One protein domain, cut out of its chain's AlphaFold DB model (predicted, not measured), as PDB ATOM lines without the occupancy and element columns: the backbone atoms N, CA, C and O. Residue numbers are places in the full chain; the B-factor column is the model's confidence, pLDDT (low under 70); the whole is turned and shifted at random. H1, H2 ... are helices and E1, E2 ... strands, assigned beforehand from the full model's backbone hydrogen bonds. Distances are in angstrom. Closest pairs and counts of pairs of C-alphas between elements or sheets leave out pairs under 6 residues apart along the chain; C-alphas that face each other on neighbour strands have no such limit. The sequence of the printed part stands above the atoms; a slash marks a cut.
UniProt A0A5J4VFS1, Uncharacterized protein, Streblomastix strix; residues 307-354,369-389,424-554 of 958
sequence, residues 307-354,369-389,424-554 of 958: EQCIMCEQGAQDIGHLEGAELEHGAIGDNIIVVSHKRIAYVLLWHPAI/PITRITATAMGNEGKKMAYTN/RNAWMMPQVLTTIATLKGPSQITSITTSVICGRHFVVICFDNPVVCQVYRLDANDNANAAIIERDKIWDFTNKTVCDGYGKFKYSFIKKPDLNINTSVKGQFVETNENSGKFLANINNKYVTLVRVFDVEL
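What this domain is: This is residues 307 to 354, 369 to 389 and 424 to 554 of the 958 residues of an uncharacterized protein of Streblomastix strix (UniProt A0A5J4VFS1). Two strongly twisted four-stranded sheets lie face to face as a sandwich, E5-E6-E7-E10 on E1-E2-E3-E4, with H2 of the helical hairpin H2 and H3 capping one end. H4 runs along the edge strand E10, while H1 and the small hairpin E8 and E9 form a lobe beyond E3 and E4; residues 498 to 503 stick out. The 200 printed residues hold four named helices and ten named strands, in the order H1 E1 E2 E3 H2 H3 E4 E5 E6 E7 H4 E8 E9 E10. The class is mixed, the sheets are antiparallel, and the whole is compact, with a radius of gyration of the C-alphas of 18.9 A and spans of 67 by 49 by 28 A.

Where its parts are: Find C-alpha 445 at (-57.633, -25.657, 42.388), where E5, residues 445 to 453, begins. Read on through E6, 456 to 464, 26.8 A, and E7, 467 to 476, 29.2 A; E10, 544 to 553, 27.3 A, ends at (-47.486, -35.783, 41.120). The other sheet has E1, 329 to 333, E2, 336 to 341, E3, 344 to 350, and E4, 433 to 440, which bends by 54 degrees at residue 436. The helices are H1, 307 to 313, from (-69.814, -10.585, 24.820), H2, 369 to 377, H3, 380 to 387, and H4, 477 to 495, 26.8 A. E8 is residues 525 to 527 and E9 is 534 to 537.

How they stand to each other: Start with the meander E5 E6 E7, each strand the antiparallel neighbour of the one before: look for N 451 and O 458 at 3.0 A, then N 461 and O 470 at 2.9 A. E10 is the antiparallel neighbour of E7, with N 473 and O 547 within hydrogen-bond range at 2.8 A. The sandwich's other sheet, whose strands stand at 26 degrees to these, holds the meander E1 E2 E3, with N 331 and O 338 at 2.8 A and N 339 and O 346 at 3.0 A; E4 is the antiparallel neighbour of E3, with N 345 and O 439 within hydrogen-bond range at 2.9 A. The closest C-alphas of E1 and E5, Ala 331 and Thr 449, are 5.1 A apart. Three layers, helices on both faces of a sheet, are made by H4 on one face of E5 E6 E7 E10 and H2 on the other. H2 and H3 touch at Thr 376 and Lys 383, C-alphas 4.2 A apart. Every O i to N i+4 pair is within hydrogen-bond range in H1, H2 and H3, and 13 of 15 in H4. E8 and E9 pair through N 526 and O 536, 2.8 A; C-alphas 309 of H1 and 525 of E8 are their closest, 7.1 A.

The domain as a whole: The C-alphas farthest apart, Asp 318 and Gly 501, are 68.2 A apart. Residues 355 to 368 and 390 to 423 are not printed, leaving gaps of 15.0 A and 16.8 A between C-alphas. The links H1 to E1 and H4 to E8 are long. Confidence is under 70 in 71 residues, among them 369 to 389 and 490 to 509.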
ATOM      1  N   GLU A 307     -69.328 -11.833  25.405       84.56
ATOM      2  CA  GLU A 307     -69.814 -10.585  24.820       84.56
ATOM      3  C   GLU A 307     -69.329  -9.378  25.633       84.56
ATOM      4  O   GLU A 307     -68.810  -8.418  25.064       84.56
ATOM      5  N   GLN A 308     -69.410  -9.458  26.964       84.62
ATOM      6  CA  GLN A 308     -68.913  -8.413  27.861       84.62
ATOM      7  C   GLN A 308     -67.392  -8.245  27.774       84.62
ATOM      8  O   GLN A 308     -66.910  -7.115  27.804       84.62
ATOM      9  N   CYS A 309     -66.626  -9.329  27.605       83.50
ATOM     10  CA  CYS A 309     -65.186  -9.240  27.352       83.50
ATOM     11  C   CYS A 309     -64.881  -8.453  26.073       83.50
ATOM     12  O   CYS A 309     -64.029  -7.570  26.098       83.50
ATOM     13  N   ILE A 310     -65.609  -8.713  24.982       83.38
ATOM     14  CA  ILE A 310     -65.441  -7.981  23.715       83.38
ATOM     15  C   ILE A 310     -65.783  -6.494  23.901       83.38
ATOM     16  O   ILE A 310     -65.065  -5.631  23.401       83.38
ATOM     17  N   MET A 311     -66.841  -6.181  24.654       82.94
ATOM     18  CA  MET A 311     -67.192  -4.795  24.987       82.94
ATOM     19  C   MET A 311     -66.088  -4.100  25.798       82.94
ATOM     20  O   MET A 311     -65.739  -2.956  25.501       82.94
ATOM     21  N   CYS A 312     -65.497  -4.795  26.775       82.06
ATOM     22  CA  CYS A 312     -64.372  -4.281  27.560       82.06
ATOM     23  C   CYS A 312     -63.134  -4.033  26.687       82.06
ATOM     24  O   CYS A 312     -62.503  -2.984  26.803       82.06
ATOM     25  N   GLU A 313     -62.808  -4.962  25.780       81.88
ATOM     26  CA  GLU A 313     -61.695  -4.815  24.828       81.88
ATOM     27  C   GLU A 313     -61.895  -3.617  23.887       81.88
ATOM     28  O   GLU A 313     -60.927  -2.973  23.483       81.88
ATOM     29  N   GLN A 314     -63.151  -3.280  23.573       83.12
ATOM     30  CA  GLN A 314     -63.536  -2.114  22.772       83.12
ATOM     31  C   GLN A 314     -63.625  -0.808  23.584       83.12
ATOM     32  O   GLN A 314     -63.909   0.246  23.014       83.12
ATOM     33  N   GLY A 315     -63.358  -0.848  24.895       77.50
ATOM     34  CA  GLY A 315     -63.349   0.326  25.770       77.50
ATOM     35  C   GLY A 315     -64.731   0.794  26.235       77.50
ATOM     36  O   GLY A 315     -64.870   1.948  26.644       77.50
ATOM     37  N   ALA A 316     -65.755  -0.063  26.177       77.12
ATOM     38  CA  ALA A 316     -67.073   0.258  26.717       77.12
ATOM     39  C   ALA A 316     -67.007   0.415  28.247       77.12
ATOM     40  O   ALA A 316     -66.508  -0.463  28.947       77.12
ATOM     41  N   GLN A 317     -67.518   1.536  28.762       68.94
ATOM     42  CA  GLN A 317     -67.544   1.826  30.203       68.94
ATOM     43  C   GLN A 317     -68.807   1.303  30.905       68.94
ATOM     44  O   GLN A 317     -68.821   1.212  32.128       68.94
ATOM     45  N   ASP A 318     -69.845   0.942  30.147       71.38
ATOM     46  CA  ASP A 318     -71.113   0.432  30.669       71.38
ATOM     47  C   ASP A 318     -71.308  -1.024  30.225       71.38
ATOM     48  O   ASP A 318     -71.608  -1.308  29.064       71.38
ATOM     49  N   ILE A 319     -71.032  -1.953  31.141       69.31
ATOM     50  CA  ILE A 319     -70.982  -3.404  30.877       69.31
ATOM     51  C   ILE A 319     -72.229  -4.109  31.467       69.31
ATOM     52  O   ILE A 319     -72.371  -5.333  31.390       69.31
ATOM     53  N   GLY A 320     -73.178  -3.337  32.015       69.38
ATOM     54  CA  GLY A 320     -74.372  -3.851  32.684       69.38
ATOM     55  C   GLY A 320     -74.071  -4.512  34.035       69.38
ATOM     56  O   GLY A 320     -73.070  -4.216  34.684       69.38
ATOM     57  N   HIS A 321     -74.960  -5.405  34.485       71.56
ATOM     58  CA  HIS A 321     -74.824  -6.090  35.774       71.56
ATOM     59  C   HIS A 321     -73.635  -7.065  35.771       71.56
ATOM     60  O   HIS A 321     -73.552  -7.957  34.923       71.56
ATOM     61  N   LEU A 322     -72.753  -6.935  36.763       75.25
ATOM     62  CA  LEU A 322     -71.557  -7.758  36.932       75.25
ATOM     63  C   LEU A 322     -71.731  -8.703  38.127       75.25
ATOM     64  O   LEU A 322     -71.973  -8.265  39.248       75.25
ATOM     65  N   GLU A 323     -71.617 -10.010  37.893       78.06
ATOM     66  CA  GLU A 323     -71.571 -11.010  38.966       78.06
ATOM     67  C   GLU A 323     -70.147 -11.045  39.553       78.06
ATOM     68  O   GLU A 323     -69.171 -11.061  38.808       78.06
ATOM     69  N   GLY A 324     -69.992 -11.035  40.878       76.31
ATOM     70  CA  GLY A 324     -68.674 -11.154  41.514       76.31
ATOM     71  C   GLY A 324     -68.177 -12.602  41.534       76.31
ATOM     72  O   GLY A 324     -68.964 -13.519  41.766       76.31
ATOM     73  N   ALA A 325     -66.876 -12.826  41.330       83.19
ATOM     74  CA  ALA A 325     -66.298 -14.161  41.473       83.19
ATOM     75  C   ALA A 325     -66.268 -14.604  42.948       83.19
ATOM     76  O   ALA A 325     -65.692 -13.914  43.794       83.19
ATOM     77  N   GLU A 326     -66.858 -15.766  43.244       85.50
ATOM     78  CA  GLU A 326     -66.818 -16.404  44.568       85.50
ATOM     79  C   GLU A 326     -65.450 -17.056  44.809       85.50
ATOM     80  O   GLU A 326     -65.015 -17.904  44.031       85.50
ATOM     81  N   LEU A 327     -64.747 -16.657  45.866       85.62
ATOM     82  CA  LEU A 327     -63.414 -17.182  46.160       85.62
ATOM     83  C   LEU A 327     -63.524 -18.513  46.918       85.62
ATOM     84  O   LEU A 327     -64.188 -18.578  47.947       85.62
ATOM     85  N   GLU A 328     -62.864 -19.559  46.419       86.94
ATOM     86  CA  GLU A 328     -62.969 -20.926  46.962       86.94
ATOM     87  C   GLU A 328     -61.834 -21.255  47.940       86.94
ATOM     88  O   GLU A 328     -62.066 -21.840  48.994       86.94
ATOM     89  N   HIS A 329     -60.604 -20.861  47.601       87.94
ATOM     90  CA  HIS A 329     -59.417 -21.118  48.420       87.94
ATOM     91  C   HIS A 329     -58.577 -19.855  48.538       87.94
ATOM     92  O   HIS A 329     -58.472 -19.086  47.573       87.94
ATOM     93  N   GLY A 330     -57.930 -19.681  49.688       85.62
ATOM     94  CA  GLY A 330     -56.997 -18.591  49.918       85.62
ATOM     95  C   GLY A 330     -55.868 -18.974  50.865       85.62
ATOM     96  O   GLY A 330     -56.035 -19.831  51.727       85.62
ATOM     97  N   ALA A 331     -54.723 -18.327  50.685       85.25
ATOM     98  CA  ALA A 331     -53.555 -18.450  51.542       85.25
ATOM     99  C   ALA A 331     -52.959 -17.066  51.798       85.25
ATOM    100  O   ALA A 331     -52.931 -16.211  50.908       85.25
ATOM    101  N   ILE A 332     -52.484 -16.852  53.021       82.12
ATOM    102  CA  ILE A 332     -51.871 -15.602  53.461       82.12
ATOM    103  C   ILE A 332     -50.473 -15.947  53.954       82.12
ATOM    104  O   ILE A 332     -50.319 -16.783  54.835       82.12
ATOM    105  N   GLY A 333     -49.465 -15.314  53.368       73.75
ATOM    106  CA  GLY A 333     -48.096 -15.341  53.868       73.75
ATOM    107  C   GLY A 333     -47.585 -13.924  54.085       73.75
ATOM    108  O   GLY A 333     -48.324 -12.949  53.924       73.75
ATOM    109  N   ASP A 334     -46.297 -13.796  54.390       72.31
ATOM    110  CA  ASP A 334     -45.687 -12.486  54.613       72.31
ATOM    111  C   ASP A 334     -45.827 -11.603  53.368       72.31
ATOM    112  O   ASP A 334     -45.204 -11.851  52.334       72.31
ATOM    113  N   ASN A 335     -46.643 -10.552  53.466       73.06
ATOM    114  CA  ASN A 335     -46.889  -9.565  52.408       73.06
ATOM    115  C   ASN A 335     -47.452 -10.136  51.091       73.06
ATOM    116  O   ASN A 335     -47.500  -9.415  50.090       73.06
ATOM    117  N   ILE A 336     -47.894 -11.398  51.074       80.31
ATOM    118  CA  ILE A 336     -48.476 -12.065  49.907       80.31
ATOM    119  C   ILE A 336     -49.804 -12.714  50.284       80.31
ATOM    120  O   ILE A 336     -49.908 -13.439  51.268       80.31
ATOM    121  N   ILE A 337     -50.828 -12.460  49.480       86.50
ATOM    122  CA  ILE A 337     -52.139 -13.090  49.598       86.50
ATOM    123  C   ILE A 337     -52.431 -13.760  48.266       86.50
ATOM    124  O   ILE A 337     -52.250 -13.164  47.206       86.50
ATOM    125  N   VAL A 338     -52.869 -15.009  48.308       88.25
ATOM    126  CA  VAL A 338     -53.272 -15.755  47.120       88.25
ATOM    127  C   VAL A 338     -54.709 -16.180  47.310       88.25
ATOM    128  O   VAL A 338     -55.046 -16.739  48.346       88.25
ATOM    129  N   VAL A 339     -55.555 -15.914  46.323       90.50
ATOM    130  CA  VAL A 339     -56.966 -16.318  46.326       90.50
ATOM    131  C   VAL A 339     -57.307 -16.976  45.005       90.50
ATOM    132  O   VAL A 339     -56.693 -16.669  43.986       90.50
ATOM    133  N   SER A 340     -58.287 -17.870  44.993       92.56
ATOM    134  CA  SER A 340     -58.674 -18.579  43.773       92.56
ATOM    135  C   SER A 340     -60.167 -18.632  43.539       92.56
ATOM    136  O   SER A 340     -60.964 -18.637  44.472       92.56
ATOM    137  N   HIS A 341     -60.514 -18.728  42.261       91.44
ATOM    138  CA  HIS A 341     -61.837 -19.054  41.764       91.44
ATOM    139  C   HIS A 341     -61.688 -20.140  40.695       91.44
ATOM    140  O   HIS A 341     -61.089 -19.900  39.638       91.44
ATOM    141  N   LYS A 342     -62.235 -21.336  40.947       91.19
ATOM    142  CA  LYS A 342     -62.115 -22.496  40.049       91.19
ATOM    143  C   LYS A 342     -60.644 -22.811  39.735       91.19
ATOM    144  O   LYS A 342     -59.882 -23.142  40.637       91.19
ATOM    145  N   ARG A 343     -60.228 -22.719  38.466       91.00
ATOM    146  CA  ARG A 343     -58.840 -22.962  38.029       91.00
ATOM    147  C   ARG A 343     -57.941 -21.727  38.042       91.00
ATOM    148  O   ARG A 343     -56.794 -21.817  37.611       91.00
ATOM    149  N   ILE A 344     -58.459 -20.562  38.428       91.31
ATOM    150  CA  ILE A 344     -57.735 -19.289  38.356       91.31
ATOM    151  C   ILE A 344     -57.310 -18.875  39.762       91.31
ATOM    152  O   ILE A 344     -58.142 -18.849  40.666       91.31
ATOM    153  N   ALA A 345     -56.040 -18.510  39.935       91.94
ATOM    154  CA  ALA A 345     -55.526 -17.914  41.166       91.94
ATOM    155  C   ALA A 345     -55.012 -16.492  40.925       91.94
ATOM    156  O   ALA A 345     -54.270 -16.243  39.976       91.94
ATOM    157  N   TYR A 346     -55.368 -15.576  41.818       90.25
ATOM    158  CA  TYR A 346     -54.818 -14.229  41.896       90.25
ATOM    159  C   TYR A 346     -53.780 -14.160  42.996       90.25
ATOM    160  O   TYR A 346     -54.044 -14.554  44.132       90.25
ATOM    161  N   VAL A 347     -52.619 -13.608  42.661       89.25
ATOM    162  CA  VAL A 347     -51.559 -13.319  43.622       89.25
ATOM    163  C   VAL A 347     -51.522 -11.824  43.872       89.25
ATOM    164  O   VAL A 347     -51.451 -11.017  42.941       89.25
ATOM    165  N   LEU A 348     -51.595 -11.459  45.143       85.88
ATOM    166  CA  LEU A 348     -51.757 -10.103  45.627       85.88
ATOM    167  C   LEU A 348     -50.591  -9.792  46.560       85.88
ATOM    168  O   LEU A 348     -50.244 -10.604  47.415       85.88
ATOM    169  N   LEU A 349     -49.996  -8.615  46.408       79.44
ATOM    170  CA  LEU A 349     -49.039  -8.093  47.372       79.44
ATOM    171  C   LEU A 349     -49.739  -7.110  48.295       79.44
ATOM    172  O   LEU A 349     -50.409  -6.179  47.838       79.44
ATOM    173  N   TRP A 350     -49.549  -7.309  49.593       73.88
ATOM    174  CA  TRP A 350     -49.943  -6.353  50.614       73.88
ATOM    175  C   TRP A 350     -48.691  -5.638  51.118       73.88
ATOM    176  O   TRP A 350     -47.737  -6.265  51.569       73.88
ATOM    177  N   HIS A 351     -48.690  -4.309  51.030       65.25
ATOM    178  CA  HIS A 351     -47.676  -3.479  51.663       65.25
ATOM    179  C   HIS A 351     -48.088  -3.100  53.100       65.25
ATOM    180  O   HIS A 351     -49.080  -2.378  53.268       65.25
ATOM    181  N   PRO A 352     -47.363  -3.542  54.142       50.66
ATOM    182  CA  PRO A 352     -47.594  -3.049  55.491       50.66
ATOM    183  C   PRO A 352     -47.181  -1.576  55.563       50.66
ATOM    184  O   PRO A 352     -46.247  -1.140  54.890       50.66
ATOM    185  N   ALA A 353     -47.873  -0.792  56.386       44.03
ATOM    186  CA  ALA A 353     -47.495   0.593  56.631       44.03
ATOM    187  C   ALA A 353     -46.066   0.647  57.192       44.03
ATOM    188  O   ALA A 353     -45.814   0.119  58.275       44.03
ATOM    189  N   ILE A 354     -45.127   1.282  56.487       48.12
ATOM    190  CA  ILE A 354     -43.794   1.538  57.042       48.12
ATOM    191  C   ILE A 354     -43.970   2.558  58.184       48.12
ATOM    192  O   ILE A 354     -44.481   3.654  57.935       48.12
ATOM    193  N   PRO A 369     -35.783  -8.333  50.614       63.34
ATOM    194  CA  PRO A 369     -36.122  -8.809  49.272       63.34
ATOM    195  C   PRO A 369     -37.570  -8.504  48.872       63.34
ATOM    196  O   PRO A 369     -37.809  -7.992  47.779       63.34
ATOM    197  N   ILE A 370     -38.528  -8.707  49.780       63.59
ATOM    198  CA  ILE A 370     -39.943  -8.434  49.515       63.59
ATOM    199  C   ILE A 370     -40.237  -6.947  49.368       63.59
ATOM    200  O   ILE A 370     -40.943  -6.557  48.447       63.59
ATOM    201  N   THR A 371     -39.628  -6.083  50.185       65.25
ATOM    202  CA  THR A 371     -39.774  -4.628  50.029       65.25
ATOM    203  C   THR A 371     -39.259  -4.171  48.660       65.25
ATOM    204  O   THR A 371     -39.884  -3.325  48.022       65.25
ATOM    205  N   ARG A 372     -38.160  -4.762  48.164       67.50
ATOM    206  CA  ARG A 372     -37.644  -4.486  46.812       67.50
ATOM    207  C   ARG A 372     -38.597  -4.962  45.722       67.50
ATOM    208  O   ARG A 372     -38.819  -4.220  44.768       67.50
ATOM    209  N   ILE A 373     -39.153  -6.168  45.849       67.56
ATOM    210  CA  ILE A 373     -40.115  -6.721  44.886       67.56
ATOM    211  C   ILE A 373     -41.383  -5.867  44.859       67.56
ATOM    212  O   ILE A 373     -41.823  -5.471  43.782       67.56
ATOM    213  N   THR A 374     -41.925  -5.504  46.021       65.62
ATOM    214  CA  THR A 374     -43.122  -4.663  46.121       65.62
ATOM    215  C   THR A 374     -42.889  -3.280  45.520       65.62
ATOM    216  O   THR A 374     -43.711  -2.811  44.739       65.62
ATOM    217  N   ALA A 375     -41.742  -2.651  45.784       65.81
ATOM    218  CA  ALA A 375     -41.403  -1.386  45.136       65.81
ATOM    219  C   ALA A 375     -41.215  -1.540  43.622       65.81
ATOM    220  O   ALA A 375     -41.687  -0.713  42.848       65.81
ATOM    221  N   THR A 376     -40.595  -2.633  43.177       67.69
ATOM    222  CA  THR A 376     -40.449  -2.948  41.750       67.69
ATOM    223  C   THR A 376     -41.815  -3.126  41.073       67.69
ATOM    224  O   THR A 376     -42.016  -2.619  39.971       67.69
ATOM    225  N   ALA A 377     -42.788  -3.751  41.747       65.50
ATOM    226  CA  ALA A 377     -44.151  -3.926  41.243       65.50
ATOM    227  C   ALA A 377     -44.894  -2.596  41.011       65.50
ATOM    228  O   ALA A 377     -45.789  -2.540  40.169       65.50
ATOM    229  N   MET A 378     -44.521  -1.521  41.712       67.50
ATOM    230  CA  MET A 378     -45.187  -0.215  41.624       67.50
ATOM    231  C   MET A 378     -44.725   0.654  40.447       67.50
ATOM    232  O   MET A 378     -45.265   1.738  40.237       67.50
ATOM    233  N   GLY A 379     -43.754   0.201  39.653       68.56
ATOM    234  CA  GLY A 379     -43.348   0.899  38.438       68.56
ATOM    235  C   GLY A 379     -41.890   1.327  38.401       68.56
ATOM    236  O   GLY A 379     -41.082   1.001  39.267       68.56
ATOM    237  N   ASN A 380     -41.557   2.109  37.373       68.31
ATOM    238  CA  ASN A 380     -40.194   2.576  37.115       68.31
ATOM    239  C   ASN A 380     -39.592   3.368  38.285       68.31
ATOM    240  O   ASN A 380     -38.397   3.245  38.547       68.31
ATOM    241  N   GLU A 381     -40.391   4.166  38.998       63.53
ATOM    242  CA  GLU A 381     -39.908   4.926  40.158       63.53
ATOM    243  C   GLU A 381     -39.556   4.008  41.330       63.53
ATOM    244  O   GLU A 381     -38.478   4.135  41.909       63.53
ATOM    245  N   GLY A 382     -40.411   3.029  41.634       65.12
ATOM    246  CA  GLY A 382     -40.144   2.046  42.681       65.12
ATOM    247  C   GLY A 382     -38.990   1.098  42.335       65.12
ATOM    248  O   GLY A 382     -38.174   0.790  43.203       65.12
ATOM    249  N   LYS A 383     -38.823   0.736  41.054       65.12
ATOM    250  CA  LYS A 383     -37.638   0.006  40.571       65.12
ATOM    251  C   LYS A 383     -36.353   0.811  40.791       65.12
ATOM    252  O   LYS A 383     -35.393   0.275  41.335       65.12
ATOM    253  N   LYS A 384     -36.332   2.103  40.438       65.00
ATOM    254  CA  LYS A 384     -35.171   2.975  40.702       65.00
ATOM    255  C   LYS A 384     -34.839   3.024  42.195       65.00
ATOM    256  O   LYS A 384     -33.679   2.889  42.558       65.00
ATOM    257  N   MET A 385     -35.844   3.135  43.063       63.09
ATOM    258  CA  MET A 385     -35.639   3.117  44.517       63.09
ATOM    259  C   MET A 385     -35.047   1.801  45.040       63.09
ATOM    260  O   MET A 385     -34.224   1.827  45.949       63.09
ATOM    261  N   ALA A 386     -35.444   0.663  44.468       59.62
ATOM    262  CA  ALA A 386     -34.994  -0.650  44.925       59.62
ATOM    263  C   ALA A 386     -33.514  -0.954  44.600       59.62
ATOM    264  O   ALA A 386     -32.898  -1.746  45.319       59.62
ATOM    265  N   TYR A 387     -32.942  -0.346  43.549       60.47
ATOM    266  CA  TYR A 387     -31.627  -0.725  42.995       60.47
ATOM    267  C   TYR A 387     -30.557   0.387  42.975       60.47
ATOM    268  O   TYR A 387     -29.409   0.110  42.623       60.47
ATOM    269  N   THR A 388     -30.861   1.609  43.425       53.56
ATOM    270  CA  THR A 388     -29.954   2.783  43.394       53.56
ATOM    271  C   THR A 388     -28.592   2.604  44.078       53.56
ATOM    272  O   THR A 388     -27.661   3.336  43.752       53.56
ATOM    273  N   ASN A 389     -28.438   1.637  44.986       48.78
ATOM    274  CA  ASN A 389     -27.172   1.398  45.691       48.78
ATOM    275  C   ASN A 389     -26.213   0.437  44.958       48.78
ATOM    276  O   ASN A 389     -25.037   0.393  45.312       48.78
ATOM    277  N   ARG A 424     -38.870   9.898  50.736       48.59
ATOM    278  CA  ARG A 424     -40.156  10.499  51.141       48.59
ATOM    279  C   ARG A 424     -41.343   9.985  50.322       48.59
ATOM    280  O   ARG A 424     -42.402   9.764  50.899       48.59
ATOM    281  N   ASN A 425     -41.173   9.746  49.022       47.34
ATOM    282  CA  ASN A 425     -42.235   9.210  48.166       47.34
ATOM    283  C   ASN A 425     -42.549   7.733  48.472       47.34
ATOM    284  O   ASN A 425     -43.719   7.358  48.477       47.34
ATOM    285  N   ALA A 426     -41.547   6.911  48.809       46.31
ATOM    286  CA  ALA A 426     -41.768   5.538  49.281       46.31
ATOM    287  C   ALA A 426     -42.547   5.480  50.610       46.31
ATOM    288  O   ALA A 426     -43.281   4.533  50.864       46.31
ATOM    289  N   TRP A 427     -42.419   6.505  51.457       47.78
ATOM    290  CA  TRP A 427     -43.061   6.562  52.779       47.78
ATOM    291  C   TRP A 427     -44.500   7.093  52.724       47.78
ATOM    292  O   TRP A 427     -45.231   7.003  53.707       47.78
ATOM    293  N   MET A 428     -44.906   7.625  51.569       41.62
ATOM    294  CA  MET A 428     -46.269   8.067  51.264       41.62
ATOM    295  C   MET A 428     -47.055   7.013  50.472       41.62
ATOM    296  O   MET A 428     -48.127   7.316  49.948       41.62
ATOM    297  N   MET A 429     -46.529   5.788  50.350       48.81
ATOM    298  CA  MET A 429     -47.203   4.723  49.613       48.81
ATOM    299  C   MET A 429     -48.547   4.391  50.276       48.81
ATOM    300  O   MET A 429     -48.575   4.062  51.467       48.81
ATOM    301  N   PRO A 430     -49.669   4.482  49.540       48.25
ATOM    302  CA  PRO A 430     -50.961   4.106  50.084       48.25
ATOM    303  C   PRO A 430     -50.946   2.608  50.424       48.25
ATOM    304  O   PRO A 430     -50.348   1.802  49.708       48.25
ATOM    305  N   GLN A 431     -51.592   2.231  51.531       54.62
ATOM    306  CA  GLN A 431     -51.784   0.830  51.914       54.62
ATOM    307  C   GLN A 431     -52.732   0.174  50.903       54.62
ATOM    308  O   GLN A 431     -53.947   0.180  51.083       54.62
ATOM    309  N   VAL A 432     -52.182  -0.332  49.800       61.66
ATOM    310  CA  VAL A 432     -52.960  -0.892  48.693       61.66
ATOM    311  C   VAL A 432     -52.615  -2.356  48.524       61.66
ATOM    312  O   VAL A 432     -51.447  -2.745  48.465       61.66
ATOM    313  N   LEU A 433     -53.662  -3.165  48.418       71.00
ATOM    314  CA  LEU A 433     -53.550  -4.550  48.013       71.00
ATOM    315  C   LEU A 433     -53.473  -4.588  46.484       71.00
ATOM    316  O   LEU A 433     -54.416  -4.201  45.797       71.00
ATOM    317  N   THR A 434     -52.326  -4.996  45.945       75.94
ATOM    318  CA  THR A 434     -52.062  -4.931  44.501       75.94
ATOM    319  C   THR A 434     -52.030  -6.331  43.910       75.94
ATOM    320  O   THR A 434     -51.176  -7.132  44.285       75.94
ATOM    321  N   THR A 435     -52.913  -6.629  42.956       81.00
ATOM    322  CA  THR A 435     -52.823  -7.865  42.166       81.00
ATOM    323  C   THR A 435     -51.604  -7.799  41.254       81.00
ATOM    324  O   THR A 435     -51.479  -6.891  40.435       81.00
ATOM    325  N   ILE A 436     -50.698  -8.761  41.399       83.62
ATOM    326  CA  ILE A 436     -49.442  -8.807  40.645       83.62
ATOM    327  C   ILE A 436     -49.426  -9.876  39.558       83.62
ATOM    328  O   ILE A 436     -48.701  -9.718  38.579       83.62
ATOM    329  N   ALA A 437     -50.195 -10.949  39.713       86.88
ATOM    330  CA  ALA A 437     -50.219 -12.037  38.750       86.88
ATOM    331  C   ALA A 437     -51.548 -12.790  38.789       86.88
ATOM    332  O   ALA A 437     -52.167 -12.929  39.848       86.88
ATOM    333  N   THR A 438     -51.929 -13.316  37.627       89.12
ATOM    334  CA  THR A 438     -53.069 -14.215  37.448       89.12
ATOM    335  C   THR A 438     -52.557 -15.539  36.896       89.12
ATOM    336  O   THR A 438     -51.996 -15.599  35.803       89.12
ATOM    337  N   LEU A 439     -52.738 -16.613  37.656       89.44
ATOM    338  CA  LEU A 439     -52.328 -17.958  37.277       89.44
ATOM    339  C   LEU A 439     -53.532 -18.740  36.767       89.44
ATOM    340  O   LEU A 439     -54.547 -18.846  37.455       89.44
ATOM    341  N   LYS A 440     -53.403 -19.326  35.573       89.50
ATOM    342  CA  LYS A 440     -54.382 -20.272  35.028       89.50
ATOM    343  C   LYS A 440     -53.880 -21.701  35.213       89.50
ATOM    344  O   LYS A 440     -52.915 -22.102  34.570       89.50
ATOM    345  N   GLY A 441     -54.554 -22.462  36.060       87.06
ATOM    346  CA  GLY A 441     -54.309 -23.885  36.255       87.06
ATOM    347  C   GLY A 441     -54.830 -24.775  35.123       87.06
ATOM    348  O   GLY A 441     -55.686 -24.340  34.343       87.06
ATOM    349  N   PRO A 442     -54.357 -26.034  35.049       87.25
ATOM    350  CA  PRO A 442     -54.909 -27.038  34.139       87.25
ATOM    351  C   PRO A 442     -56.366 -27.395  34.483       87.25
ATOM    352  O   PRO A 442     -57.165 -27.628  33.581       87.25
ATOM    353  N   SER A 443     -56.732 -27.367  35.766       90.25
ATOM    354  CA  SER A 443     -58.065 -27.723  36.264       90.25
ATOM    355  C   SER A 443     -58.389 -27.017  37.584       90.25
ATOM    356  O   SER A 443     -57.716 -26.048  37.942       90.25
ATOM    357  N   GLN A 444     -59.435 -27.454  38.294       91.12
ATOM    358  CA  GLN A 444     -59.866 -26.813  39.531       91.12
ATOM    359  C   GLN A 444     -58.766 -26.881  40.594       91.12
ATOM    360  O   GLN A 444     -58.132 -27.917  40.812       91.12
ATOM    361  N   ILE A 445     -58.549 -25.748  41.259       93.25
ATOM    362  CA  ILE A 445     -57.633 -25.657  42.388       93.25
ATOM    363  C   ILE A 445     -58.303 -26.298  43.601       93.25
ATOM    364  O   ILE A 445     -59.443 -25.965  43.914       93.25
ATOM    365  N   THR A 446     -57.596 -27.196  44.285       93.31
ATOM    366  CA  THR A 446     -58.108 -27.892  45.479       93.31
ATOM    367  C   THR A 446     -57.482 -27.404  46.780       93.31
ATOM    368  O   THR A 446     -58.051 -27.595  47.849       93.31
ATOM    369  N   SER A 447     -56.286 -26.816  46.714       93.56
ATOM    370  CA  SER A 447     -55.578 -26.296  47.883       93.56
ATOM    371  C   SER A 447     -54.508 -25.288  47.467       93.56
ATOM    372  O   SER A 447     -53.914 -25.418  46.390       93.56
ATOM    373  N   ILE A 448     -54.263 -24.292  48.320       92.56
ATOM    374  CA  ILE A 448     -53.245 -23.255  48.126       92.56
ATOM    375  C   ILE A 448     -52.507 -23.046  49.441       92.56
ATOM    376  O   ILE A 448     -53.135 -22.988  50.496       92.56
ATOM    377  N   THR A 449     -51.191 -22.871  49.372       92.19
ATOM    378  CA  THR A 449     -50.403 -22.367  50.497       92.19
ATOM    379  C   THR A 449     -49.325 -21.399  50.023       92.19
ATOM    380  O   THR A 449     -48.947 -21.379  48.847       92.19
ATOM    381  N   THR A 450     -48.837 -20.574  50.938       87.94
ATOM    382  CA  THR A 450     -47.734 -19.641  50.719       87.94
ATOM    383  C   THR A 450     -46.649 -19.915  51.747       87.94
ATOM    384  O   THR A 450     -46.923 -20.341  52.863       87.94
ATOM    385  N   SER A 451     -45.396 -19.704  51.361       85.75
ATOM    386  CA  SER A 451     -44.256 -19.936  52.247       85.75
ATOM    387  C   SER A 451     -43.138 -18.955  51.944       85.75
ATOM    388  O   SER A 451     -42.940 -18.571  50.787       85.75
ATOM    389  N   VAL A 452     -42.398 -18.549  52.973       79.44
ATOM    390  CA  VAL A 452     -41.186 -17.746  52.818       79.44
ATOM    391  C   VAL A 452     -39.998 -18.599  53.197       79.44
ATOM    392  O   VAL A 452     -39.747 -18.874  54.363       79.44
ATOM    393  N   ILE A 453     -39.235 -18.995  52.186       75.19
ATOM    394  CA  ILE A 453     -38.041 -19.808  52.369       75.19
ATOM    395  C   ILE A 453     -36.865 -18.979  51.889       75.19
ATOM    396  O   ILE A 453     -36.834 -18.500  50.753       75.19
ATOM    397  N   CYS A 454     -35.901 -18.764  52.780       70.62
ATOM    398  CA  CYS A 454     -34.676 -18.033  52.463       70.62
ATOM    399  C   CYS A 454     -34.913 -16.586  51.983       70.62
ATOM    400  O   CYS A 454     -34.179 -16.069  51.143       70.62
ATOM    401  N   GLY A 455     -35.975 -15.939  52.479       68.44
ATOM    402  CA  GLY A 455     -36.379 -14.596  52.050       68.44
ATOM    403  C   GLY A 455     -36.975 -14.530  50.638       68.44
ATOM    404  O   GLY A 455     -37.179 -13.431  50.124       68.44
ATOM    405  N   ARG A 456     -37.247 -15.680  50.004       75.88
ATOM    406  CA  ARG A 456     -37.986 -15.787  48.741       75.88
ATOM    407  C   ARG A 456     -39.400 -16.296  49.019       75.88
ATOM    408  O   ARG A 456     -39.592 -17.172  49.859       75.88
ATOM    409  N   HIS A 457     -40.378 -15.750  48.302       82.25
ATOM    410  CA  HIS A 457     -41.783 -16.124  48.457       82.25
ATOM    411  C   HIS A 457     -42.138 -17.241  47.487       82.25
ATOM    412  O   HIS A 457     -41.900 -17.126  46.282       82.25
ATOM    413  N   PHE A 458     -42.739 -18.292  48.022       87.69
ATOM    414  CA  PHE A 458     -43.239 -19.436  47.284       87.69
ATOM    415  C   PHE A 458     -44.759 -19.504  47.397       87.69
ATOM    416  O   PHE A 458     -45.338 -19.221  48.445       87.69
ATOM    417  N   VAL A 459     -45.395 -19.894  46.299       92.12
ATOM    418  CA  VAL A 459     -46.827 -20.160  46.200       92.12
ATOM    419  C   VAL A 459     -46.986 -21.594  45.727       92.12
ATOM    420  O   VAL A 459     -46.428 -21.976  44.701       92.12
ATOM    421  N   VAL A 460     -47.742 -22.393  46.461       93.38
ATOM    422  CA  VAL A 460     -48.009 -23.792  46.132       93.38
ATOM    423  C   VAL A 460     -49.479 -23.915  45.769       93.38
ATOM    424  O   VAL A 460     -50.334 -23.451  46.520       93.38
ATOM    425  N   ILE A 461     -49.771 -24.518  44.617       94.75
ATOM    426  CA  ILE A 461     -51.137 -24.687  44.114       94.75
ATOM    427  C   ILE A 461     -51.348 -26.146  43.728       94.75
ATOM    428  O   ILE A 461     -50.595 -26.692  42.920       94.75
ATOM    429  N   CYS A 462     -52.380 -26.765  44.293       94.44
ATOM    430  CA  CYS A 462     -52.764 -28.139  43.988       94.44
ATOM    431  C   CYS A 462     -53.979 -28.181  43.060       94.44
ATOM    432  O   CYS A 462     -54.912 -27.394  43.227       94.44
ATOM    433  N   PHE A 463     -53.971 -29.121  42.119       92.94
ATOM    434  CA  PHE A 463     -55.007 -29.307  41.103       92.94
ATOM    435  C   PHE A 463     -55.618 -30.706  41.173       92.94
ATOM    436  O   PHE A 463     -54.970 -31.655  41.616       92.94
ATOM    437  N   ASP A 464     -56.857 -30.835  40.704       89.44
ATOM    438  CA  ASP A 464     -57.581 -32.109  40.656       89.44
ATOM    439  C   ASP A 464     -57.357 -32.929  39.369       89.44
ATOM    440  O   ASP A 464     -57.519 -34.147  39.386       89.44
ATOM    441  N   ASN A 465     -56.978 -32.316  38.246       86.00
ATOM    442  CA  ASN A 465     -56.819 -33.004  36.966       86.00
ATOM    443  C   ASN A 465     -55.832 -32.289  36.005       86.00
ATOM    444  O   ASN A 465     -56.201 -31.331  35.330       86.00
ATOM    445  N   PRO A 466     -54.586 -32.765  35.854       87.12
ATOM    446  CA  PRO A 466     -54.006 -33.907  36.551       87.12
ATOM    447  C   PRO A 466     -53.879 -33.635  38.055       87.12
ATOM    448  O   PRO A 466     -53.781 -32.480  38.468       87.12
ATOM    449  N   VAL A 467     -53.855 -34.699  38.864       87.69
ATOM    450  CA  VAL A 467     -53.639 -34.590  40.314       87.69
ATOM    451  C   VAL A 467     -52.174 -34.212  40.561       87.69
ATOM    452  O   VAL A 467     -51.289 -35.061  40.680       87.69
ATOM    453  N   VAL A 468     -51.897 -32.909  40.538       89.88
ATOM    454  CA  VAL A 468     -50.543 -32.352  40.576       89.88
ATOM    455  C   VAL A 468     -50.490 -31.144  41.497       89.88
ATOM    456  O   VAL A 468     -51.405 -30.323  41.546       89.88
ATOM    457  N   CYS A 469     -49.380 -31.014  42.206       91.62
ATOM    458  CA  CYS A 469     -49.016 -29.835  42.968       91.62
ATOM    459  C   CYS A 469     -47.941 -29.060  42.204       91.62
ATOM    460  O   CYS A 469     -46.885 -29.605  41.893       91.62
ATOM    461  N   GLN A 470     -48.197 -27.788  41.909       92.25
ATOM    462  CA  GLN A 470     -47.263 -26.898  41.225       92.25
ATOM    463  C   GLN A 470     -46.721 -25.872  42.217       92.25
ATOM    464  O   GLN A 470     -47.489 -25.184  42.894       92.25
ATOM    465  N   VAL A 471     -45.397 -25.753  42.284       91.25
ATOM    466  CA  VAL A 471     -44.724 -24.781  43.150       91.25
ATOM    467  C   VAL A 471     -44.219 -23.620  42.309       91.25
ATOM    468  O   VAL A 471     -43.484 -23.814  41.344       91.25
ATOM    469  N   TYR A 472     -44.597 -22.408  42.687       89.81
ATOM    470  CA  TYR A 472     -44.210 -21.150  42.065       89.81
ATOM    471  C   TYR A 472     -43.363 -20.326  43.026       89.81
ATOM    472  O   TYR A 472     -43.545 -20.391  44.238       89.81
ATOM    473  N   ARG A 473     -42.462 -19.514  42.483       86.62
ATOM    474  CA  ARG A 473     -41.652 -18.553  43.228       86.62
ATOM    475  C   ARG A 473     -41.850 -17.162  42.660       86.62
ATOM    476  O   ARG A 473     -41.937 -16.998  41.447       86.62
ATOM    477  N   LEU A 474     -41.934 -16.169  43.532       84.62
ATOM    478  CA  LEU A 474     -42.092 -14.776  43.144       84.62
ATOM    479  C   LEU A 474     -40.734 -14.123  42.869       84.62
ATOM    480  O   LEU A 474     -39.902 -14.060  43.771       84.62
ATOM    481  N   ASP A 475     -40.549 -13.578  41.666       78.69
ATOM    482  CA  ASP A 475     -39.311 -12.911  41.255       78.69
ATOM    483  C   ASP A 475     -39.564 -11.600  40.503       78.69
ATOM    484  O   ASP A 475     -40.599 -11.391  39.867       78.69
ATOM    485  N   ALA A 476     -38.566 -10.713  40.521       77.81
ATOM    486  CA  ALA A 476     -38.501  -9.615  39.562       77.81
ATOM    487  C   ALA A 476     -38.264 -10.177  38.150       77.81
ATOM    488  O   ALA A 476     -37.500 -11.125  37.980       77.81
ATOM    489  N   ASN A 477     -38.879  -9.571  37.137       75.25
ATOM    490  CA  ASN A 477     -38.858 -10.076  35.760       75.25
ATOM    491  C   ASN A 477     -37.427 -10.232  35.197       75.25
ATOM    492  O   ASN A 477     -37.129 -11.202  34.504       75.25
ATOM    493  N   ASP A 478     -36.514  -9.329  35.569       70.50
ATOM    494  CA  ASP A 478     -35.102  -9.395  35.166       70.50
ATOM    495  C   ASP A 478     -34.396 -10.636  35.753       70.50
ATOM    496  O   ASP A 478     -33.650 -11.324  35.057       70.50
ATOM    497  N   ASN A 479     -34.692 -10.969  37.014       70.62
ATOM    498  CA  ASN A 479     -34.117 -12.125  37.706       70.62
ATOM    499  C   ASN A 479     -34.772 -13.438  37.266       70.62
ATOM    500  O   ASN A 479     -34.107 -14.466  37.218       70.62
ATOM    501  N   ALA A 480     -36.059 -13.408  36.918       71.94
ATOM    502  CA  ALA A 480     -36.819 -14.588  36.526       71.94
ATOM    503  C   ALA A 480     -36.219 -15.300  35.303       71.94
ATOM    504  O   ALA A 480     -36.160 -16.526  35.270       71.94
ATOM    505  N   ASN A 481     -35.718 -14.554  34.314       70.38
ATOM    506  CA  ASN A 481     -35.088 -15.158  33.137       70.38
ATOM    507  C   ASN A 481     -33.749 -15.825  33.478       70.38
ATOM    508  O   ASN A 481     -33.498 -16.949  33.043       70.38
ATOM    509  N   ALA A 482     -32.912 -15.166  34.286       69.56
ATOM    510  CA  ALA A 482     -31.656 -15.744  34.762       69.56
ATOM    511  C   ALA A 482     -31.912 -17.011  35.595       69.56
ATOM    512  O   ALA A 482     -31.306 -18.052  35.344       69.56
ATOM    513  N   ALA A 483     -32.898 -16.947  36.490       68.06
ATOM    514  CA  ALA A 483     -33.372 -18.058  37.303       68.06
ATOM    515  C   ALA A 483     -33.814 -19.272  36.477       68.06
ATOM    516  O   ALA A 483     -33.443 -20.406  36.777       68.06
ATOM    517  N   ILE A 484     -34.607 -19.049  35.424       71.81
ATOM    518  CA  ILE A 484     -35.067 -20.122  34.534       71.81
ATOM    519  C   ILE A 484     -33.871 -20.791  33.852       71.81
ATOM    520  O   ILE A 484     -33.783 -22.017  33.873       71.81
ATOM    521  N   ILE A 485     -32.933 -20.001  33.318       72.69
ATOM    522  CA  ILE A 485     -31.742 -20.505  32.619       72.69
ATOM    523  C   ILE A 485     -30.838 -21.307  33.560       72.69
ATOM    524  O   ILE A 485     -30.371 -22.387  33.201       72.69
ATOM    525  N   GLU A 486     -30.555 -20.794  34.758       69.31
ATOM    526  CA  GLU A 486     -29.723 -21.501  35.736       69.31
ATOM    527  C   GLU A 486     -30.376 -22.799  36.190       69.31
ATOM    528  O   GLU A 486     -29.735 -23.848  36.224       69.31
ATOM    529  N   ARG A 487     -31.680 -22.767  36.442       70.62
ATOM    530  CA  ARG A 487     -32.422 -23.955  36.844       70.62
ATOM    531  C   ARG A 487     -32.534 -24.983  35.725       70.62
ATOM    532  O   ARG A 487     -32.511 -26.174  36.014       70.62
ATOM    533  N   ASP A 488     -32.612 -24.567  34.464       73.56
ATOM    534  CA  ASP A 488     -32.519 -25.495  33.337       73.56
ATOM    535  C   ASP A 488     -31.181 -26.239  33.350       73.56
ATOM    536  O   ASP A 488     -31.181 -27.460  33.215       73.56
ATOM    537  N   LYS A 489     -30.067 -25.556  33.651       70.12
ATOM    538  CA  LYS A 489     -28.760 -26.214  33.830       70.12
ATOM    539  C   LYS A 489     -28.762 -27.191  35.003       70.12
ATOM    540  O   LYS A 489     -28.142 -28.246  34.898       70.12
ATOM    541  N   ILE A 490     -29.443 -26.866  36.105       67.25
ATOM    542  CA  ILE A 490     -29.553 -27.759  37.268       67.25
ATOM    543  C   ILE A 490     -30.417 -28.983  36.942       67.25
ATOM    544  O   ILE A 490     -30.050 -30.111  37.277       67.25
ATOM    545  N   TRP A 491     -31.532 -28.806  36.232       68.88
ATOM    546  CA  TRP A 491     -32.340 -29.917  35.729       68.88
ATOM    547  C   TRP A 491     -31.573 -30.775  34.723       68.88
ATOM    548  O   TRP A 491     -31.687 -31.996  34.738       68.88
ATOM    549  N   ASP A 492     -30.753 -30.167  33.873       67.81
ATOM    550  CA  ASP A 492     -29.902 -30.897  32.940       67.81
ATOM    551  C   ASP A 492     -28.780 -31.637  33.681       67.81
ATOM    552  O   ASP A 492     -28.441 -32.758  33.314       67.81
ATOM    553  N   PHE A 493     -28.229 -31.055  34.750       61.22
ATOM    554  CA  PHE A 493     -27.242 -31.701  35.617       61.22
ATOM    555  C   PHE A 493     -27.839 -32.891  36.377       61.22
ATOM    556  O   PHE A 493     -27.280 -33.982  36.337       61.22
ATOM    557  N   THR A 494     -29.003 -32.720  37.002       57.19
ATOM    558  CA  THR A 494     -29.713 -33.801  37.713       57.19
ATOM    559  C   THR A 494     -30.177 -34.918  36.776       57.19
ATOM    560  O   THR A 494     -30.227 -36.078  37.186       57.19
ATOM    561  N   ASN A 495     -30.463 -34.604  35.508       56.44
ATOM    562  CA  ASN A 495     -30.832 -35.591  34.490       56.44
ATOM    563  C   ASN A 495     -29.631 -36.194  33.733       56.44
ATOM    564  O   ASN A 495     -29.811 -37.191  33.023       56.44
ATOM    565  N   LYS A 496     -28.412 -35.641  33.862       51.88
ATOM    566  CA  LYS A 496     -27.201 -36.219  33.257       51.88
ATOM    567  C   LYS A 496     -26.900 -37.574  33.892       51.88
ATOM    568  O   LYS A 496     -26.935 -37.771  35.102       51.88
ATOM    569  N   THR A 497     -26.627 -38.550  33.036       41.09
ATOM    570  CA  THR A 497     -26.676 -39.980  33.360       41.09
ATOM    571  C   THR A 497     -25.473 -40.519  34.130       41.09
ATOM    572  O   THR A 497     -25.518 -41.683  34.536       41.09
ATOM    573  N   VAL A 498     -24.427 -39.721  34.349       37.12
ATOM    574  CA  VAL A 498     -23.180 -40.140  35.001       37.12
ATOM    575  C   VAL A 498     -22.561 -38.931  35.709       37.12
ATOM    576  O   VAL A 498     -22.036 -38.037  35.051       37.12
ATOM    577  N   CYS A 499     -22.623 -38.901  37.038       36.00
ATOM    578  CA  CYS A 499     -21.627 -38.192  37.836       36.00
ATOM    579  C   CYS A 499     -20.604 -39.245  38.256       36.00
ATOM    580  O   CYS A 499     -20.972 -40.228  38.904       36.00
ATOM    581  N   ASP A 500     -19.348 -39.075  37.855       33.69
ATOM    582  CA  ASP A 500     -18.259 -39.979  38.220       33.69
ATOM    583  C   ASP A 500     -18.159 -40.071  39.757       33.69
ATOM    584  O   ASP A 500     -17.690 -39.155  40.425       33.69
ATOM    585  N   GLY A 501     -18.667 -41.166  40.333       36.12
ATOM    586  CA  GLY A 501     -18.535 -41.499  41.758       36.12
ATOM    587  C   GLY A 501     -19.761 -41.284  42.658       36.12
ATOM    588  O   GLY A 501     -19.791 -41.867  43.740       36.12
ATOM    589  N   TYR A 502     -20.797 -40.551  42.231       35.00
ATOM    590  CA  TYR A 502     -22.023 -40.342  43.022       35.00
ATOM    591  C   TYR A 502     -23.235 -40.891  42.259       35.00
ATOM    592  O   TYR A 502     -23.510 -40.488  41.132       35.00
ATOM    593  N   GLY A 503     -23.931 -41.872  42.843       37.38
ATOM    594  CA  GLY A 503     -25.058 -42.564  42.207       37.38
ATOM    595  C   GLY A 503     -26.183 -41.631  41.729       37.38
ATOM    596  O   GLY A 503     -26.313 -40.495  42.174       37.38
ATOM    597  N   LYS A 504     -27.021 -42.130  40.811       42.19
ATOM    598  CA  LYS A 504     -28.135 -41.384  40.196       42.19
ATOM    599  C   LYS A 504     -29.111 -40.824  41.246       42.19
ATOM    600  O   LYS A 504     -29.851 -41.595  41.854       42.19
ATOM    601  N   PHE A 505     -29.228 -39.501  41.360       44.53
ATOM    602  CA  PHE A 505     -30.330 -38.848  42.080       44.53
ATOM    603  C   PHE A 505     -31.543 -38.696  41.156       44.53
ATOM    604  O   PHE A 505     -31.803 -37.629  40.610       44.53
ATOM    605  N   LYS A 506     -32.297 -39.779  40.932       45.38
ATOM    606  CA  LYS A 506     -33.568 -39.674  40.201       45.38
ATOM    607  C   LYS A 506     -34.677 -39.278  41.177       45.38
ATOM    608  O   LYS A 506     -35.128 -40.113  41.961       45.38
ATOM    609  N   TYR A 507     -35.136 -38.030  41.119       55.22
ATOM    610  CA  TYR A 507     -36.376 -37.609  41.777       55.22
ATOM    611  C   TYR A 507     -37.555 -38.113  40.937       55.22
ATOM    612  O   TYR A 507     -37.919 -37.505  39.938       55.22
ATOM    613  N   SER A 508     -38.125 -39.274  41.266       55.25
ATOM    614  CA  SER A 508     -39.195 -39.874  40.449       55.25
ATOM    615  C   SER A 508     -40.518 -39.104  40.497       55.25
ATOM    616  O   SER A 508     -41.315 -39.240  39.576       55.25
ATOM    617  N   PHE A 509     -40.737 -38.315  41.552       66.00
ATOM    618  CA  PHE A 509     -42.004 -37.625  41.825       66.00
ATOM    619  C   PHE A 509     -41.939 -36.113  41.602       66.00
ATOM    620  O   PHE A 509     -42.976 -35.491  41.390       66.00
ATOM    621  N   ILE A 510     -40.735 -35.531  41.639       72.75
ATOM    622  CA  ILE A 510     -40.513 -34.115  41.342       72.75
ATOM    623  C   ILE A 510     -40.194 -34.011  39.855       72.75
ATOM    624  O   ILE A 510     -39.153 -34.493  39.404       72.75
ATOM    625  N   LYS A 511     -41.090 -33.397  39.089       77.12
ATOM    626  CA  LYS A 511     -40.918 -33.215  37.650       77.12
ATOM    627  C   LYS A 511     -40.392 -31.821  37.342       77.12
ATOM    628  O   LYS A 511     -40.791 -30.831  37.963       77.12
ATOM    629  N   LYS A 512     -39.512 -31.761  36.336       76.81
ATOM    630  CA  LYS A 512     -39.165 -30.508  35.667       76.81
ATOM    631  C   LYS A 512     -40.469 -29.913  35.123       76.81
ATOM    632  O   LYS A 512     -41.177 -30.626  34.412       76.81
ATOM    633  N   PRO A 513     -40.797 -28.658  35.452       76.00
ATOM    634  CA  PRO A 513     -42.027 -28.068  34.969       76.00
ATOM    635  C   PRO A 513     -41.908 -27.762  33.482       76.00
ATOM    636  O   PRO A 513     -40.861 -27.306  33.011       76.00
ATOM    637  N   ASP A 514     -43.001 -27.964  32.756       67.75
ATOM    638  CA  ASP A 514     -43.091 -27.529  31.369       67.75
ATOM    639  C   ASP A 514     -42.979 -25.997  31.311       67.75
ATOM    640  O   ASP A 514     -43.630 -25.287  32.080       67.75
ATOM    641  N   LEU A 515     -42.164 -25.482  30.382       56.97
ATOM    642  CA  LEU A 515     -41.845 -24.052  30.181       56.97
ATOM    643  C   LEU A 515     -43.056 -23.160  29.831       56.97
ATOM    644  O   LEU A 515     -42.900 -21.975  29.537       56.97
ATOM    645  N   ASN A 516     -44.272 -23.699  29.875       50.00
ATOM    646  CA  ASN A 516     -45.492 -22.944  29.657       50.00
ATOM    647  C   ASN A 516     -45.782 -22.077  30.884       50.00
ATOM    648  O   ASN A 516     -46.393 -22.509  31.861       50.00
ATOM    649  N   ILE A 517     -45.331 -20.825  30.808       51.53
ATOM    650  CA  ILE A 517     -45.785 -19.731  31.663       51.53
ATOM    651  C   ILE A 517     -47.314 -19.704  31.550       51.53
ATOM    652  O   ILE A 517     -47.864 -19.392  30.491       51.53
ATOM    653  N   ASN A 518     -47.990 -20.109  32.624       48.84
ATOM    654  CA  ASN A 518     -49.443 -20.211  32.734       48.84
ATOM    655  C   ASN A 518     -50.092 -18.821  32.774       48.84
ATOM    656  O   ASN A 518     -50.566 -18.361  33.807       48.84
ATOM    657  N   THR A 519     -50.057 -18.155  31.625       49.84
ATOM    658  CA  THR A 519     -51.053 -17.295  30.977       49.84
ATOM    659  C   THR A 519     -50.304 -16.574  29.858       49.84
ATOM    660  O   THR A 519     -49.256 -15.967  30.070       49.84
ATOM    661  N   SER A 520     -50.810 -16.634  28.622       45.69
ATOM    662  CA  SER A 520     -50.245 -15.779  27.577       45.69
ATOM    663  C   SER A 520     -50.461 -14.328  28.016       45.69
ATOM    664  O   SER A 520     -51.600 -13.927  28.262       45.69
ATOM    665  N   VAL A 521     -49.390 -13.534  28.054       50.94
ATOM    666  CA  VAL A 521     -49.424 -12.080  28.322       50.94
ATOM    667  C   VAL A 521     -50.385 -11.342  27.364       50.94
ATOM    668  O   VAL A 521     -50.719 -10.184  27.579       50.94
ATOM    669  N   LYS A 522     -50.845 -12.005  26.295       52.34
ATOM    670  CA  LYS A 522     -51.671 -11.428  25.231       52.34
ATOM    671  C   LYS A 522     -53.178 -11.452  25.501       52.34
ATOM    672  O   LYS A 522     -53.886 -10.690  24.857       52.34
ATOM    673  N   GLY A 523     -53.680 -12.306  26.396       67.69
ATOM    674  CA  GLY A 523     -55.121 -12.375  26.677       67.69
ATOM    675  C   GLY A 523     -55.501 -11.429  27.810       67.69
ATOM    676  O   GLY A 523     -54.963 -11.589  28.900       67.69
ATOM    677  N   GLN A 524     -56.418 -10.481  27.584       80.50
ATOM    678  CA  GLN A 524     -56.945  -9.611  28.651       80.50
ATOM    679  C   GLN A 524     -57.860 -10.362  29.625       80.50
ATOM    680  O   GLN A 524     -58.042  -9.925  30.757       80.50
ATOM    681  N   PHE A 525     -58.398 -11.507  29.204       85.56
ATOM    682  CA  PHE A 525     -59.342 -12.302  29.976       85.56
ATOM    683  C   PHE A 525     -58.978 -13.788  29.963       85.56
ATOM    684  O   PHE A 525     -58.447 -14.312  28.980       85.56
ATOM    685  N   VAL A 526     -59.276 -14.474  31.066       87.19
ATOM    686  CA  VAL A 526     -59.059 -15.911  31.252       87.19
ATOM    687  C   VAL A 526     -60.386 -16.587  31.558       87.19
ATOM    688  O   VAL A 526     -61.095 -16.200  32.480       87.19
ATOM    689  N   GLU A 527     -60.710 -17.630  30.800       87.50
ATOM    690  CA  GLU A 527     -61.922 -18.414  31.026       87.50
ATOM    691  C   GLU A 527     -61.817 -19.255  32.310       87.50
ATOM    692  O   GLU A 527     -60.823 -19.969  32.512       87.50
ATOM    693  N   THR A 528     -62.851 -19.215  33.154       86.38
ATOM    694  CA  THR A 528     -62.862 -19.839  34.489       86.38
ATOM    695  C   THR A 528     -62.813 -21.356  34.461       86.38
ATOM    696  O   THR A 528     -62.183 -21.946  35.325       86.38
ATOM    697  N   ASN A 529     -63.417 -21.983  33.456       84.56
ATOM    698  CA  ASN A 529     -63.384 -23.420  33.189       84.56
ATOM    699  C   ASN A 529     -63.369 -23.625  31.674       84.56
ATOM    700  O   ASN A 529     -63.522 -22.672  30.921       84.56
ATOM    701  N   GLU A 530     -63.121 -24.838  31.197       78.94
ATOM    702  CA  GLU A 530     -63.230 -25.110  29.762       78.94
ATOM    703  C   GLU A 530     -64.692 -25.012  29.324       78.94
ATOM    704  O   GLU A 530     -65.549 -25.696  29.881       78.94
ATOM    705  N   ASN A 531     -64.967 -24.161  28.332       81.06
ATOM    706  CA  ASN A 531     -66.298 -23.958  27.753       81.06
ATOM    707  C   ASN A 531     -67.350 -23.434  28.747       81.06
ATOM    708  O   ASN A 531     -68.545 -23.657  28.547       81.06
ATOM    709  N   SER A 532     -66.944 -22.744  29.819       85.88
ATOM    710  CA  SER A 532     -67.908 -22.126  30.737       85.88
ATOM    711  C   SER A 532     -68.551 -20.876  30.152       85.88
ATOM    712  O   SER A 532     -69.611 -20.468  30.625       85.88
ATOM    713  N   GLY A 533     -67.899 -20.231  29.177       84.12
ATOM    714  CA  GLY A 533     -68.325 -18.926  28.667       84.12
ATOM    715  C   GLY A 533     -68.234 -17.801  29.707       84.12
ATOM    716  O   GLY A 533     -68.691 -16.692  29.433       84.12
ATOM    717  N   LYS A 534     -67.644 -18.077  30.880       88.38
ATOM    718  CA  LYS A 534     -67.384 -17.116  31.954       88.38
ATOM    719  C   LYS A 534     -65.891 -16.826  32.033       88.38
ATOM    720  O   LYS A 534     -65.067 -17.740  32.070       88.38
ATOM    721  N   PHE A 535     -65.549 -15.554  32.122       88.50
ATOM    722  CA  PHE A 535     -64.190 -15.048  32.040       88.50
ATOM    723  C   PHE A 535     -63.883 -14.126  33.216       88.50
ATOM    724  O   PHE A 535     -64.769 -13.458  33.742       88.50
ATOM    725  N   LEU A 536     -62.615 -14.078  33.608       89.50
ATOM    726  CA  LEU A 536     -62.094 -13.125  34.579       89.50
ATOM    727  C   LEU A 536     -60.942 -12.320  33.978       89.50
ATOM    728  O   LEU A 536     -60.286 -12.774  33.040       89.50
ATOM    729  N   ALA A 537     -60.686 -11.135  34.525       85.62
ATOM    730  CA  ALA A 537     -59.598 -10.272  34.077       85.62
ATOM    731  C   ALA A 537     -58.220 -10.915  34.312       85.62
ATOM    732  O   ALA A 537     -57.901 -11.364  35.410       85.62
ATOM    733  N   ASN A 538     -57.378 -10.918  33.283       86.62
ATOM    734  CA  ASN A 538     -55.992 -11.353  33.372       86.62
ATOM    735  C   ASN A 538     -55.107 -10.183  33.814       86.62
ATOM    736  O   ASN A 538     -54.724  -9.336  33.005       86.62
ATOM    737  N   ILE A 539     -54.777 -10.126  35.101       84.31
ATOM    738  CA  ILE A 539     -53.951  -9.062  35.670       84.31
ATOM    739  C   ILE A 539     -52.540  -9.597  35.890       84.31
ATOM    740  O   ILE A 539     -52.330 -10.462  36.738       84.31
ATOM    741  N   ASN A 540     -51.574  -9.056  35.147       82.44
ATOM    742  CA  ASN A 540     -50.156  -9.374  35.295       82.44
ATOM    743  C   ASN A 540     -49.322  -8.095  35.373       82.44
ATOM    744  O   ASN A 540     -49.490  -7.164  34.581       82.44
ATOM    745  N   ASN A 541     -48.399  -8.059  36.329       81.81
ATOM    746  CA  ASN A 541     -47.467  -6.961  36.508       81.81
ATOM    747  C   ASN A 541     -46.337  -7.030  35.464       81.81
ATOM    748  O   ASN A 541     -45.880  -8.104  35.088       81.81
ATOM    749  N   LYS A 542     -45.853  -5.873  34.998       75.75
ATOM    750  CA  LYS A 542     -44.754  -5.808  34.012       75.75
ATOM    751  C   LYS A 542     -43.374  -6.096  34.616       75.75
ATOM    752  O   LYS A 542     -42.452  -6.469  33.891       75.75
ATOM    753  N   TYR A 543     -43.219  -5.881  35.919       75.19
ATOM    754  CA  TYR A 543     -41.933  -5.876  36.612       75.19
ATOM    755  C   TYR A 543     -41.718  -7.093  37.512       75.19
ATOM    756  O   TYR A 543     -40.579  -7.388  37.868       75.19
ATOM    757  N   VAL A 544     -42.788  -7.801  37.876       78.31
ATOM    758  CA  VAL A 544     -42.764  -8.953  38.786       78.31
ATOM    759  C   VAL A 544     -43.515 -10.113  38.146       78.31
ATOM    760  O   VAL A 544     -44.542  -9.902  37.508       78.31
ATOM    761  N   THR A 545     -42.999 -11.327  38.310       83.75
ATOM    762  CA  THR A 545     -43.563 -12.545  37.725       83.75
ATOM    763  C   THR A 545     -43.436 -13.733  38.677       83.75
ATOM    764  O   THR A 545     -42.645 -13.717  39.621       83.75
ATOM    765  N   LEU A 546     -44.231 -14.771  38.425       85.25
ATOM    766  CA  LEU A 546     -44.157 -16.047  39.129       85.25
ATOM    767  C   LEU A 546     -43.456 -17.076  38.247       85.25
ATOM    768  O   LEU A 546     -43.889 -17.366  37.133       85.25
ATOM    769  N   VAL A 547     -42.386 -17.659  38.774       83.31
ATOM    770  CA  VAL A 547     -41.598 -18.700  38.117       83.31
ATOM    771  C   VAL A 547     -42.010 -20.055  38.675       83.31
ATOM    772  O   VAL A 547     -41.862 -20.314  39.867       83.31
ATOM    773  N   ARG A 548     -42.520 -20.947  37.823       85.94
ATOM    774  CA  ARG A 548     -42.860 -22.328  38.205       85.94
ATOM    775  C   ARG A 548     -41.579 -23.126  38.447       85.94
ATOM    776  O   ARG A 548     -40.816 -23.326  37.505       85.94
ATOM    777  N   VAL A 549     -41.343 -23.579  39.679       82.94
ATOM    778  CA  VAL A 549     -40.087 -24.170  40.185       82.94
ATOM    779  C   VAL A 549     -40.032 -25.693  40.029       82.94
ATOM    780  O   VAL A 549     -39.000 -26.230  39.629       82.94
ATOM    781  N   PHE A 550     -41.120 -26.398  40.310       84.81
ATOM    782  CA  PHE A 550     -41.233 -27.840  40.095       84.81
ATOM    783  C   PHE A 550     -42.682 -28.288  40.247       84.81
ATOM    784  O   PHE A 550     -43.507 -27.566  40.816       84.81
ATOM    785  N   ASP A 551     -42.948 -29.500  39.771       87.12
ATOM    786  CA  ASP A 551     -44.231 -30.168  39.932       87.12
ATOM    787  C   ASP A 551     -44.084 -31.433  40.765       87.12
ATOM    788  O   ASP A 551     -43.075 -32.131  40.660       87.12
ATOM    789  N   VAL A 552     -45.104 -31.746  41.554       86.31
ATOM    790  CA  VAL A 552     -45.202 -32.980  42.334       86.31
ATOM    791  C   VAL A 552     -46.469 -33.710  41.920       86.31
ATOM    792  O   VAL A 552     -47.567 -33.175  42.064       86.31
ATOM    793  N   GLU A 553     -46.328 -34.924  41.397       85.44
ATOM    794  CA  GLU A 553     -47.486 -35.783  41.120       85.44
ATOM    795  C   GLU A 553     -48.057 -36.336  42.417       85.44
ATOM    796  O   GLU A 553     -47.302 -36.758  43.288       85.44
ATOM    797  N   LEU A 554     -49.382 -36.347  42.541       83.50
ATOM    798  CA  LEU A 554     -50.067 -36.784  43.752       83.50
ATOM    799  C   LEU A 554     -50.888 -38.041  43.484       83.50
ATOM    800  O   LEU A 554     -51.455 -38.217  42.408       83.50
TER     801      LEU A 554